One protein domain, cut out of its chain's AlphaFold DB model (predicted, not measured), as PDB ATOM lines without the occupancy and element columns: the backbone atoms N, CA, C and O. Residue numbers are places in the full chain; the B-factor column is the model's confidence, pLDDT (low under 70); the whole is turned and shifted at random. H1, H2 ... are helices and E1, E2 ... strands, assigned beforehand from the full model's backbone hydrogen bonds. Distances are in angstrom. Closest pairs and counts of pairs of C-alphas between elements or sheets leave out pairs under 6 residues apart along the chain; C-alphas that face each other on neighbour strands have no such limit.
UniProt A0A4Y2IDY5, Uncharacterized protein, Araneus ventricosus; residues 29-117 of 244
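What this domain is: This is residues 29 to 117 of the 244 residues of an uncharacterized protein of Araneus ventricosus (UniProt A0A4Y2IDY5). A long, twisted ribbon of three antiparallel strands, E3, E4 and E5, has the short helix H1 at the end where E5 stops; beyond H1 the chain leads away to a second helix, H2, which sticks out with its residues 100 to 105 and 108 to 110. The small hairpin of E1 and E2 lies to one side of the ribbon, apart from its strands. The printed part has 89 residues with five named strands and two named helices, in the order E1 E2 E3 E4 E5 H1 H2; the larger sheet runs E3, E4, E5, and the class is mixed, helices and strands. The whole is loose, with a radius of gyration of the C-alphas of 17.5 A, and spans 47 by 37 by 21 A.

Where its parts are: E3, residues 47 to 57, measures 29.9 A from first to last C-alpha. E4, residues 60 to 70, measures 32.0 A. E5, residues 77 to 87, measures 32.1 A and ends with C-alpha 87 at (152.247, 152.321, 188.858). H1 is residues 88 to 94, 10.1 A long, and H2 is residues 100 to 110, 15.4 A long, ending with C-alpha 110 at (169.625, 171.049, 207.282). E1, residues 29 to 31, is 6.8 A long and begins with C-alpha 29 at (152.414, 137.163, 202.628); E2, residues 34 to 37, is 9.8 A long.

How they stand to each other: E3, E4 and E5 form a meander, each strand the antiparallel neighbour of the one before, with E4 the inner strand. The hairpin of E3 and E4 has directions 159 degrees apart, with N 52 and O 64 within hydrogen-bond range at 3.0 A. The hairpin of E4 and E5 has directions 163 degrees apart, with N 65 and O 82 at 2.8 A. H1 is on this sheet, over E5, at a height over the sheet of 7.2 A, and only just stands up from it, its line rising 42 degrees. The closest C-alphas of H1 and E4 are those of Arg 88 and Glu 60, 5.6 A apart. H2 is not on the sheet, and H1 and H2 are apart. In the hairpin of E1 and E2, antiparallel at 164 degrees, N 34 and O 31 are 2.8 A apart. E2 and E5 are only just apart, their closest C-alphas 8.1 A from each other. In H1 and H2 every O i to N i+4 pair is within hydrogen-bond range.

The domain as a whole: The two C-alphas farthest apart are those of Gly 73 and Gln 100, at 48.0 A. The printed part has no cut, and none of its links between named elements is long. Residues 99 to 105 and 108 to 113 stand free; without them the body spans 44 by 34 by 20 A. The mean pLDDT of the printed part is 74.6, with residues 29 to 39, 41 to 48, 50, 95 to 97 and 114 to 117 under 70.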
ATOM      1  N   GLU A  29     153.724 136.539 202.849       32.09
ATOM      2  CA  GLU A  29     152.414 137.163 202.628       32.09
ATOM      3  C   GLU A  29     152.638 138.565 202.042       32.09
ATOM      4  O   GLU A  29     153.339 139.385 202.641       32.09
ATOM      5  N   ALA A  30     152.061 138.837 200.870       26.62
ATOM      6  CA  ALA A  30     152.177 140.120 200.180       26.62
ATOM      7  C   ALA A  30     150.875 140.921 200.311       26.62
ATOM      8  O   ALA A  30     149.792 140.411 200.032       26.62
ATOM      9  N   TRP A  31     150.992 142.189 200.704       30.59
ATOM     10  CA  TRP A  31     149.891 143.153 200.731       30.59
ATOM     11  C   TRP A  31     150.342 144.421 200.012       30.59
ATOM     12  O   TRP A  31     151.518 144.748 200.097       30.59
ATOM     13  N   ARG A  32     149.428 145.121 199.323       33.84
ATOM     14  CA  ARG A  32     149.635 146.409 198.614       33.84
ATOM     15  C   ARG A  32     150.872 147.200 199.100       33.84
ATOM     16  O   ARG A  32     150.789 147.909 200.099       33.84
ATOM     17  N   GLY A  33     152.011 147.046 198.420       39.22
ATOM     18  CA  GLY A  33     153.249 147.797 198.689       39.22
ATOM     19  C   GLY A  33     153.975 147.506 200.014       39.22
ATOM     20  O   GLY A  33     154.892 148.238 200.371       39.22
ATOM     21  N   ARG A  34     153.595 146.468 200.770       44.56
ATOM     22  CA  ARG A  34     154.242 146.072 202.033       44.56
ATOM     23  C   ARG A  34     154.630 144.597 202.006       44.56
ATOM     24  O   ARG A  34     153.776 143.712 202.081       44.56
ATOM     25  N   CYS A  35     155.933 144.337 201.984       48.53
ATOM     26  CA  CYS A  35     156.489 143.009 202.211       48.53
ATOM     27  C   CYS A  35     156.673 142.790 203.719       48.53
ATOM     28  O   CYS A  35     157.385 143.543 204.382       48.53
ATOM     29  N   ARG A  36     156.028 141.761 204.281       50.09
ATOM     30  CA  ARG A  36     156.287 141.312 205.657       50.09
ATOM     31  C   ARG A  36     157.009 139.975 205.625       50.09
ATOM     32  O   ARG A  36     156.467 138.986 205.140       50.09
ATOM     33  N   PHE A  37     158.200 139.939 206.211       56.69
ATOM     34  CA  PHE A  37     158.954 138.707 206.404       56.69
ATOM     35  C   PHE A  37     158.791 138.220 207.837       56.69
ATOM     36  O   PHE A  37     159.094 138.939 208.790       56.69
ATOM     37  N   LYS A  38     158.330 136.979 207.995       57.25
ATOM     38  CA  LYS A  38     158.323 136.289 209.287       57.25
ATOM     39  C   LYS A  38     159.599 135.459 209.381       57.25
ATOM     40  O   LYS A  38     159.635 134.313 208.949       57.25
ATOM     41  N   LEU A  39     160.660 136.047 209.930       60.06
ATOM     42  CA  LEU A  39     161.910 135.338 210.202       60.06
ATOM     43  C   LEU A  39     162.003 134.993 211.689       60.06
ATOM     44  O   LEU A  39     161.648 135.787 212.558       60.06
ATOM     45  N   HIS A  40     162.469 133.782 211.993       70.12
ATOM     46  CA  HIS A  40     162.604 133.332 213.373       70.12
ATOM     47  C   HIS A  40     163.781 134.061 214.070       70.12
ATOM     48  O   HIS A  40     164.895 134.028 213.539       70.12
ATOM     49  N   PRO A  41     163.604 134.638 215.280       57.38
ATOM     50  CA  PRO A  41     164.606 135.495 215.936       57.38
ATOM     51  C   PRO A  41     165.969 134.843 216.202       57.38
ATOM     52  O   PRO A  41     166.977 135.524 216.331       57.38
ATOM     53  N   ARG A  42     166.022 133.510 216.283       58.88
ATOM     54  CA  ARG A  42     167.257 132.766 216.596       58.88
ATOM     55  C   ARG A  42     168.287 132.715 215.458       58.88
ATOM     56  O   ARG A  42     169.328 132.097 215.647       58.88
ATOM     57  N   HIS A  43     168.020 133.304 214.290       58.53
ATOM     58  CA  HIS A  43     168.828 133.063 213.085       58.53
ATOM     59  C   HIS A  43     169.387 134.313 212.385       58.53
ATOM     60  O   HIS A  43     169.915 134.174 211.284       58.53
ATOM     61  N   MET A  44     169.312 135.513 212.972       64.25
ATOM     62  CA  MET A  44     169.609 136.743 212.224       64.25
ATOM     63  C   MET A  44     170.517 137.704 212.994       64.25
ATOM     64  O   MET A  44     170.210 138.058 214.127       64.25
ATOM     65  N   ILE A  45     171.627 138.122 212.374       62.66
ATOM     66  CA  ILE A  45     172.579 139.079 212.975       62.66
ATOM     67  C   ILE A  45     172.554 140.437 212.273       62.66
ATOM     68  O   ILE A  45     172.739 141.457 212.926       62.66
ATOM     69  N   THR A  46     172.266 140.487 210.973       53.19
ATOM     70  CA  THR A  46     172.207 141.749 210.227       53.19
ATOM     71  C   THR A  46     171.182 141.652 209.110       53.19
ATOM     72  O   THR A  46     171.216 140.689 208.343       53.19
ATOM     73  N   VAL A  47     170.309 142.652 209.006       68.56
ATOM     74  CA  VAL A  47     169.514 142.911 207.800       68.56
ATOM     75  C   VAL A  47     170.016 144.225 207.243       68.56
ATOM     76  O   VAL A  47     169.844 145.267 207.870       68.56
ATOM     77  N   GLN A  48     170.666 144.167 206.088       67.31
ATOM     78  CA  GLN A  48     170.918 145.364 205.302       67.31
ATOM     79  C   GLN A  48     169.769 145.493 204.308       67.31
ATOM     80  O   GLN A  48     169.547 144.581 203.509       67.31
ATOM     81  N   VAL A  49     169.019 146.590 204.412       76.31
ATOM     82  CA  VAL A  49     167.975 146.948 203.451       76.31
ATOM     83  C   VAL A  49     168.604 147.919 202.466       76.31
ATOM     84  O   VAL A  49     168.972 149.031 202.844       76.31
ATOM     85  N   CYS A  50     168.764 147.484 201.221       55.62
ATOM     86  CA  CYS A  50     169.122 148.373 200.122       55.62
ATOM     87  C   CYS A  50     167.868 148.590 199.276       55.62
ATOM     88  O   CYS A  50     167.329 147.634 198.711       55.62
ATOM     89  N   GLU A  51     167.402 149.834 199.207       74.00
ATOM     90  CA  GLU A  51     166.311 150.227 198.319       74.00
ATOM     91  C   GLU A  51     166.908 150.721 197.006       74.00
ATOM     92  O   GLU A  51     167.624 151.722 196.979       74.00
ATOM     93  N   ASN A  52     166.629 150.002 195.922       75.25
ATOM     94  CA  ASN A  52     166.945 150.452 194.576       75.25
ATOM     95  C   ASN A  52     165.635 150.668 193.819       75.25
ATOM     96  O   ASN A  52     164.767 149.795 193.783       75.25
ATOM     97  N   TYR A  53     165.513 151.833 193.194       75.12
ATOM     98  CA  TYR A  53     164.399 152.164 192.318       75.12
ATOM     99  C   TYR A  53     164.893 152.039 190.885       75.12
ATOM    100  O   TYR A  53     165.889 152.665 190.519       75.12
ATOM    101  N   VAL A  54     164.217 151.220 190.084       79.44
ATOM    102  CA  VAL A  54     164.490 151.125 188.651       79.44
ATOM    103  C   VAL A  54     163.243 151.592 187.917       79.44
ATOM    104  O   VAL A  54     162.152 151.063 188.124       79.44
ATOM    105  N   PHE A  55     163.408 152.609 187.076       76.94
ATOM    106  CA  PHE A  55     162.371 153.033 186.144       76.94
ATOM    107  C   PHE A  55     162.451 152.111 184.933       76.94
ATOM    108  O   PHE A  55     163.486 152.081 184.265       76.94
ATOM    109  N   GLN A  56     161.402 151.320 184.708       80.94
ATOM    110  CA  GLN A  56     161.332 150.459 183.529       80.94
ATOM    111  C   GLN A  56     160.686 151.207 182.359       80.94
ATOM    112  O   GLN A  56     161.235 151.165 181.267       80.94
ATOM    113  N   ASP A  57     159.608 151.954 182.625       87.81
ATOM    114  CA  ASP A  57     158.865 152.775 181.659       87.81
ATOM    115  C   ASP A  57     158.310 154.051 182.335       87.81
ATOM    116  O   ASP A  57     158.276 154.148 183.565       87.81
ATOM    117  N   ASP A  58     157.797 155.017 181.560       87.19
ATOM    118  CA  ASP A  58     157.278 156.314 182.061       87.19
ATOM    119  C   ASP A  58     156.146 156.205 183.106       87.19
ATOM    120  O   ASP A  58     155.870 157.167 183.841       87.19
ATOM    121  N   ASN A  59     155.495 155.040 183.179       90.12
ATOM    122  CA  ASN A  59     154.330 154.773 184.021       90.12
ATOM    123  C   ASN A  59     154.538 153.664 185.064       90.12
ATOM    124  O   ASN A  59     153.656 153.482 185.911       90.12
ATOM    125  N   GLU A  60     155.670 152.957 185.054       90.25
ATOM    126  CA  GLU A  60     155.922 151.826 185.952       90.25
ATOM    127  C   GLU A  60     157.249 151.996 186.696       90.25
ATOM    128  O   GLU A  60     158.327 152.120 186.110       90.25
ATOM    129  N   ILE A  61     157.151 152.014 188.023       88.19
ATOM    130  CA  ILE A  61     158.293 152.079 188.926       88.19
ATOM    131  C   ILE A  61     158.461 150.686 189.520       88.19
ATOM    132  O   ILE A  61     157.570 150.194 190.217       88.19
ATOM    133  N   ILE A  62     159.614 150.062 189.283       88.88
ATOM    134  CA  ILE A  62     159.976 148.830 189.978       88.88
ATOM    135  C   ILE A  62     160.723 149.202 191.250       88.88
ATOM    136  O   ILE A  62     161.841 149.727 191.227       88.88
ATOM    137  N   LEU A  63     160.092 148.888 192.375       87.56
ATOM    138  CA  LEU A  63     160.712 148.909 193.686       87.56
ATOM    139  C   LEU A  63     161.436 147.584 193.884       87.56
ATOM    140  O   LEU A  63     160.794 146.552 194.082       87.56
ATOM    141  N   ARG A  64     162.767 147.607 193.836       87.12
ATOM    142  CA  ARG A  64     163.592 146.440 194.139       87.12
ATOM    143  C   ARG A  64     164.178 146.601 195.536       87.12
ATOM    144  O   ARG A  64     165.089 147.397 195.762       87.12
ATOM    145  N   GLN A  65     163.663 145.821 196.477       89.12
ATOM    146  CA  GLN A  65     164.209 145.721 197.827       89.12
ATOM    147  C   GLN A  65     165.144 144.516 197.914       89.12
ATOM    148  O   GLN A  65     164.738 143.376 197.669       89.12
ATOM    149  N   LEU A  66     166.404 144.766 198.269       88.88
ATOM    150  CA  LEU A  66     167.367 143.710 198.564       88.88
ATOM    151  C   LEU A  66     167.510 143.549 200.073       88.88
ATOM    152  O   LEU A  66     167.838 144.498 200.785       88.88
ATOM    153  N   PHE A  67     167.310 142.319 200.531       87.81
ATOM    154  CA  PHE A  67     167.514 141.891 201.904       87.81
ATOM    155  C   PHE A  67     168.704 140.944 201.946       87.81
ATOM    156  O   PHE A  67     168.606 139.792 201.523       87.81
ATOM    157  N   THR A  68     169.827 141.401 202.484       86.38
ATOM    158  CA  THR A  68     170.958 140.510 202.762       86.38
ATOM    159  C   THR A  68     170.930 140.111 204.227       86.38
ATOM    160  O   THR A  68     170.891 140.968 205.111       86.38
ATOM    161  N   TYR A  69     170.955 138.803 204.485       88.44
ATOM    162  CA  TYR A  69     171.031 138.245 205.827       88.44
ATOM    163  C   TYR A  69     172.200 137.271 205.947       88.44
ATOM    164  O   TYR A  69     172.544 136.536 205.020       88.44
ATOM    165  N   LYS A  70     172.817 137.264 207.127       88.94
ATOM    166  CA  LYS A  70     173.895 136.344 207.484       88.94
ATOM    167  C   LYS A  70     173.523 135.621 208.770       88.94
ATOM    168  O   LYS A  70     173.148 136.255 209.762       88.94
ATOM    169  N   LYS A  71     173.605 134.294 208.740       88.56
ATOM    170  CA  LYS A  71     173.357 133.452 209.909       88.56
ATOM    171  C   LYS A  71     174.609 133.395 210.781       88.56
ATOM    172  O   LYS A  71     175.733 133.385 210.282       88.56
ATOM    173  N   GLN A  72     174.422 133.367 212.098       82.56
ATOM    174  CA  GLN A  72     175.534 133.296 213.044       82.56
ATOM    175  C   GLN A  72     176.383 132.044 212.816       82.56
ATOM    176  O   GLN A  72     175.850 130.937 212.769       82.56
ATOM    177  N   GLY A  73     177.699 132.229 212.699       89.38
ATOM    178  CA  GLY A  73     178.648 131.135 212.485       89.38
ATOM    179  C   GLY A  73     178.716 130.617 211.046       89.38
ATOM    180  O   GLY A  73     179.527 129.739 210.771       89.38
ATOM    181  N   GLU A  74     177.919 131.159 210.121       90.56
ATOM    182  CA  GLU A  74     178.068 130.887 208.692       90.56
ATOM    183  C   GLU A  74     178.864 132.011 208.031       90.56
ATOM    184  O   GLU A  74     178.624 133.196 208.258       90.56
ATOM    185  N   GLU A  75     179.842 131.643 207.204       91.12
ATOM    186  CA  GLU A  75     180.636 132.610 206.444       91.12
ATOM    187  C   GLU A  75     179.826 133.211 205.286       91.12
ATOM    188  O   GLU A  75     179.986 134.386 204.951       91.12
ATOM    189  N   ARG A  76     178.890 132.423 204.740       91.75
ATOM    190  CA  ARG A  76     178.030 132.794 203.617       91.75
ATOM    191  C   ARG A  76     176.865 133.670 204.074       91.75
ATOM    192  O   ARG A  76     176.192 133.376 205.057       91.75
ATOM    193  N   SER A  77     176.615 134.731 203.320       91.06
ATOM    194  CA  SER A  77     175.376 135.502 203.379       91.06
ATOM    195  C   SER A  77     174.406 135.017 202.307       91.06
ATOM    196  O   SER A  77     174.821 134.604 201.223       91.06
ATOM    197  N   SER A  78     173.119 135.131 202.596       90.38
ATOM    198  CA  SER A  78     172.044 134.934 201.632       90.38
ATOM    199  C   SER A  78     171.433 136.286 201.292       90.38
ATOM    200  O   SER A  78     171.239 137.124 202.175       90.38
ATOM    201  N   THR A  79     171.104 136.488 200.023       89.56
ATOM    202  CA  THR A  79     170.415 137.692 199.553       89.56
ATOM    203  C   THR A  79     169.047 137.298 199.024       89.56
ATOM    204  O   THR A  79     168.926 136.352 198.248       89.56
ATOM    205  N   LEU A  80     168.017 138.009 199.466       89.44
ATOM    206  CA  LEU A  80     166.650 137.881 198.996       89.44
ATOM    207  C   LEU A  80     166.264 139.180 198.297       89.44
ATOM    208  O   LEU A  80     166.443 140.263 198.847       89.44
ATOM    209  N   THR A  81     165.758 139.068 197.076       89.06
ATOM    210  CA  THR A  81     165.314 140.203 196.265       89.06
ATOM    211  C   THR A  81     163.797 140.189 196.176       89.06
ATOM    212  O   THR A  81     163.208 139.164 195.823       89.06
ATOM    213  N   CYS A  82     163.161 141.314 196.484       87.19
ATOM    214  CA  CYS A  82     161.739 141.518 196.251       87.19
ATOM    215  C   CYS A  82     161.536 142.660 195.278       87.19
ATOM    216  O   CYS A  82     161.888 143.798 195.577       87.19
ATOM    217  N   ASP A  83     160.935 142.324 194.145       88.38
ATOM    218  CA  ASP A  83     160.540 143.279 193.127       88.38
ATOM    219  C   ASP A  83     159.038 143.524 193.274       88.38
ATOM    220  O   ASP A  83     158.235 142.587 193.249       88.38
ATOM    221  N   ALA A  84     158.662 144.783 193.466       87.12
ATOM    222  CA  ALA A  84     157.280 145.227 193.454       87.12
ATOM    223  C   ALA A  84     157.110 146.263 192.344       87.12
ATOM    224  O   ALA A  84     157.697 147.342 192.389       87.12
ATOM    225  N   ALA A  85     156.290 145.923 191.356       88.38
ATOM    226  CA  ALA A  85     155.822 146.864 190.357       88.38
ATOM    227  C   ALA A  85     154.764 147.780 190.978       88.38
ATOM    228  O   ALA A  85     153.755 147.312 191.518       88.38
ATOM    229  N   VAL A  86     154.999 149.086 190.912       87.19
ATOM    230  CA  VAL A  86     154.058 150.108 191.367       87.19
ATOM    231  C   VAL A  86     153.823 151.067 190.211       87.19
ATOM    232  O   VAL A  86     154.763 151.585 189.609       87.19
ATOM    233  N   THR A  87     152.557 151.320 189.881       88.88
ATOM    234  CA  THR A  87     152.247 152.321 188.858       88.88
ATOM    235  C   THR A  87     152.641 153.699 189.373       88.88
ATOM    236  O   THR A  87     152.420 154.020 190.542       88.88
ATOM    237  N   ARG A  88     153.176 154.555 188.504       81.81
ATOM    238  CA  ARG A  88     153.569 155.923 188.866       81.81
ATOM    239  C   ARG A  88     152.435 156.688 189.552       81.81
ATOM    240  O   ARG A  88     152.678 157.405 190.514       81.81
ATOM    241  N   GLU A  89     151.193 156.498 189.108       84.12
ATOM    242  CA  GLU A  89     150.031 157.110 189.756       84.12
ATOM    243  C   GLU A  89     149.777 156.601 191.176       84.12
ATOM    244  O   GLU A  89     149.422 157.397 192.041       84.12
ATOM    245  N   SER A  90     149.916 155.294 191.428       81.56
ATOM    246  CA  SER A  90     149.726 154.747 192.779       81.56
ATOM    247  C   SER A  90     150.851 155.186 193.708       81.56
ATOM    248  O   SER A  90     150.575 155.635 194.818       81.56
ATOM    249  N   PHE A  91     152.089 155.199 193.208       80.50
ATOM    250  CA  PHE A  91     153.229 155.759 193.923       80.50
ATOM    251  C   PHE A  91     152.976 157.228 194.290       80.50
ATOM    252  O   PHE A  91     153.019 157.586 195.459       80.50
ATOM    253  N   LEU A  92     152.617 158.080 193.328       79.44
ATOM    254  CA  LEU A  92     152.379 159.504 193.590       79.44
ATOM    255  C   LEU A  92     151.155 159.777 194.482       79.44
ATOM    256  O   LEU A  92     151.165 160.770 195.204       79.44
ATOM    257  N   ARG A  93     150.118 158.925 194.465       78.19
ATOM    258  CA  ARG A  93     148.952 159.060 195.364       78.19
ATOM    259  C   ARG A  93     149.298 158.777 196.822       78.19
ATOM    260  O   ARG A  93     148.757 159.442 197.703       78.19
ATOM    261  N   ASP A  94     150.174 157.809 197.068       73.81
ATOM    262  CA  ASP A  94     150.549 157.408 198.427       73.81
ATOM    263  C   ASP A  94     151.589 158.358 199.052       73.81
ATOM    264  O   ASP A  94     151.688 158.457 200.278       73.81
ATOM    265  N   PHE A  95     152.306 159.139 198.237       65.31
ATOM    266  CA  PHE A  95     153.104 160.270 198.710       65.31
ATOM    267  C   PHE A  95     152.206 161.489 198.948       65.31
ATOM    268  O   PHE A  95     152.083 162.384 198.111       65.31
ATOM    269  N   SER A  96     151.600 161.561 200.134       55.09
ATOM    270  CA  SER A  96     151.051 162.835 200.603       55.09
ATOM    271  C   SER A  96     152.185 163.865 200.689       55.09
ATOM    272  O   SER A  96     153.266 163.534 201.191       55.09
ATOM    273  N   PRO A  97     151.987 165.110 200.213       62.78
ATOM    274  CA  PRO A  97     152.980 166.153 200.405       62.78
ATOM    275  C   PRO A  97     153.264 166.280 201.904       62.78
ATOM    276  O   PRO A  97     152.328 166.337 202.703       62.78
ATOM    277  N   LEU A  98     154.553 166.289 202.266       70.75
ATOM    278  CA  LEU A  98     155.002 166.468 203.649       70.75
ATOM    279  C   LEU A  98     154.206 167.600 204.294       70.75
ATOM    280  O   LEU A  98     154.075 168.682 203.706       70.75
ATOM    281  N   SER A  99     153.692 167.362 205.499       81.50
ATOM    282  CA  SER A  99     153.018 168.413 206.249       81.50
ATOM    283  C   SER A  99     153.968 169.599 206.429       81.50
ATOM    284  O   SER A  99     155.191 169.440 206.504       81.50
ATOM    285  N   GLN A 100     153.421 170.812 206.525       81.75
ATOM    286  CA  GLN A 100     154.227 172.023 206.713       81.75
ATOM    287  C   GLN A 100     155.208 171.883 207.894       81.75
ATOM    288  O   GLN A 100     156.371 172.263 207.795       81.75
ATOM    289  N   LYS A 101     154.772 171.219 208.969       85.12
ATOM    290  CA  LYS A 101     155.592 170.921 210.146       85.12
ATOM    291  C   LYS A 101     156.779 169.998 209.841       85.12
ATOM    292  O   LYS A 101     157.858 170.184 210.399       85.12
ATOM    293  N   GLU A 102     156.606 169.003 208.974       81.62
ATOM    294  CA  GLU A 102     157.689 168.110 208.543       81.62
ATOM    295  C   GLU A 102     158.680 168.828 207.624       81.62
ATOM    296  O   GLU A 102     159.888 168.624 207.757       81.62
ATOM    297  N   ARG A 103     158.190 169.724 206.755       81.94
ATOM    298  CA  ARG A 103     159.045 170.584 205.923       81.94
ATOM    299  C   ARG A 103     159.910 171.508 206.786       81.94
ATOM    300  O   ARG A 103     161.131 171.490 206.653       81.94
ATOM    301  N   GLU A 104     159.304 172.211 207.740       89.31
ATOM    302  CA  GLU A 104     160.013 173.095 208.676       89.31
ATOM    303  C   GLU A 104     161.013 172.337 209.567       89.31
ATOM    304  O   GLU A 104     162.057 172.871 209.944       89.31
ATOM    305  N   ASN A 105     160.711 171.089 209.943       80.00
ATOM    306  CA  ASN A 105     161.646 170.249 210.695       80.00
ATOM    307  C   ASN A 105     162.852 169.828 209.841       80.00
ATOM    308  O   ASN A 105     163.965 169.751 210.365       80.00
ATOM    309  N   ARG A 106     162.645 169.572 208.543       77.38
ATOM    310  CA  ARG A 106     163.716 169.225 207.600       77.38
ATOM    311  C   ARG A 106     164.638 170.415 207.338       77.38
ATOM    312  O   ARG A 106     165.853 170.244 207.384       77.38
ATOM    313  N   GLU A 107     164.077 171.607 207.151       85.81
ATOM    314  CA  GLU A 107     164.841 172.856 207.002       85.81
ATOM    315  C   GLU A 107     165.685 173.139 208.253       85.81
ATOM    316  O   GLU A 107     166.906 173.262 208.163       85.81
ATOM    317  N   ARG A 108     165.078 173.062 209.445       86.38
ATOM    318  CA  ARG A 108     165.803 173.211 210.722       86.38
ATOM    319  C   ARG A 108     166.869 172.138 210.962       86.38
ATOM    320  O   ARG A 108     167.792 172.355 211.747       86.38
ATOM    321  N   ALA A 109     166.739 170.954 210.366       72.56
ATOM    322  CA  ALA A 109     167.754 169.906 210.451       72.56
ATOM    323  C   ALA A 109     168.913 170.143 209.471       72.56
ATOM    324  O   ALA A 109     170.062 169.897 209.845       72.56
ATOM    325  N   ALA A 110     168.623 170.659 208.272       77.94
ATOM    326  CA  ALA A 110     169.625 171.049 207.282       77.94
ATOM    327  C   ALA A 110     170.487 172.220 207.783       77.94
ATOM    328  O   ALA A 110     171.710 172.171 207.675       77.94
ATOM    329  N   GLU A 111     169.879 173.206 208.449       85.38
ATOM    330  CA  GLU A 111     170.596 174.311 209.114       85.38
ATOM    331  C   GLU A 111     171.564 173.829 210.207       85.38
ATOM    332  O   GLU A 111     172.550 174.494 210.514       85.38
ATOM    333  N   ARG A 112     171.321 172.644 210.783       89.62
ATOM    334  CA  ARG A 112     172.210 172.008 211.771       89.62
ATOM    335  C   ARG A 112     173.310 171.152 211.135       89.62
ATOM    336  O   ARG A 112     173.955 170.389 211.850       89.62
ATOM    337  N   GLY A 113     173.501 171.229 209.817       83.31
ATOM    338  CA  GLY A 113     174.539 170.485 209.101       83.31
ATOM    339  C   GLY A 113     174.295 168.975 209.037       83.31
ATOM    340  O   GLY A 113     175.247 168.213 208.885       83.31
ATOM    341  N   ARG A 114     173.041 168.514 209.178       67.25
ATOM    342  CA  ARG A 114     172.706 167.104 208.931       67.25
ATOM    343  C   ARG A 114     172.442 166.889 207.446       67.25
ATOM    344  O   ARG A 114     171.586 167.557 206.873       67.25
ATOM    345  N   ASP A 115     173.172 165.944 206.859       50.78
ATOM    346  CA  ASP A 115     173.074 165.580 205.447       50.78
ATOM    347  C   ASP A 115     171.629 165.165 205.080       50.78
ATOM    348  O   ASP A 115     171.089 164.220 205.663       50.78
ATOM    349  N   PRO A 116     170.970 165.845 204.123       47.97
ATOM    350  CA  PRO A 116     169.651 165.465 203.627       47.97
ATOM    351  C   PRO A 116     169.577 164.032 203.076       47.97
ATOM    352  O   PRO A 116     168.481 163.466 203.059       47.97
ATOM    353  N   ALA A 117     170.703 163.442 202.653       43.53
ATOM    354  CA  ALA A 117     170.767 162.073 202.136       43.53
ATOM    355  C   ALA A 117     170.545 160.997 203.217       43.53
ATOM    356  O   ALA A 117     170.148 159.879 202.894       43.53
TER     357      ALA A 117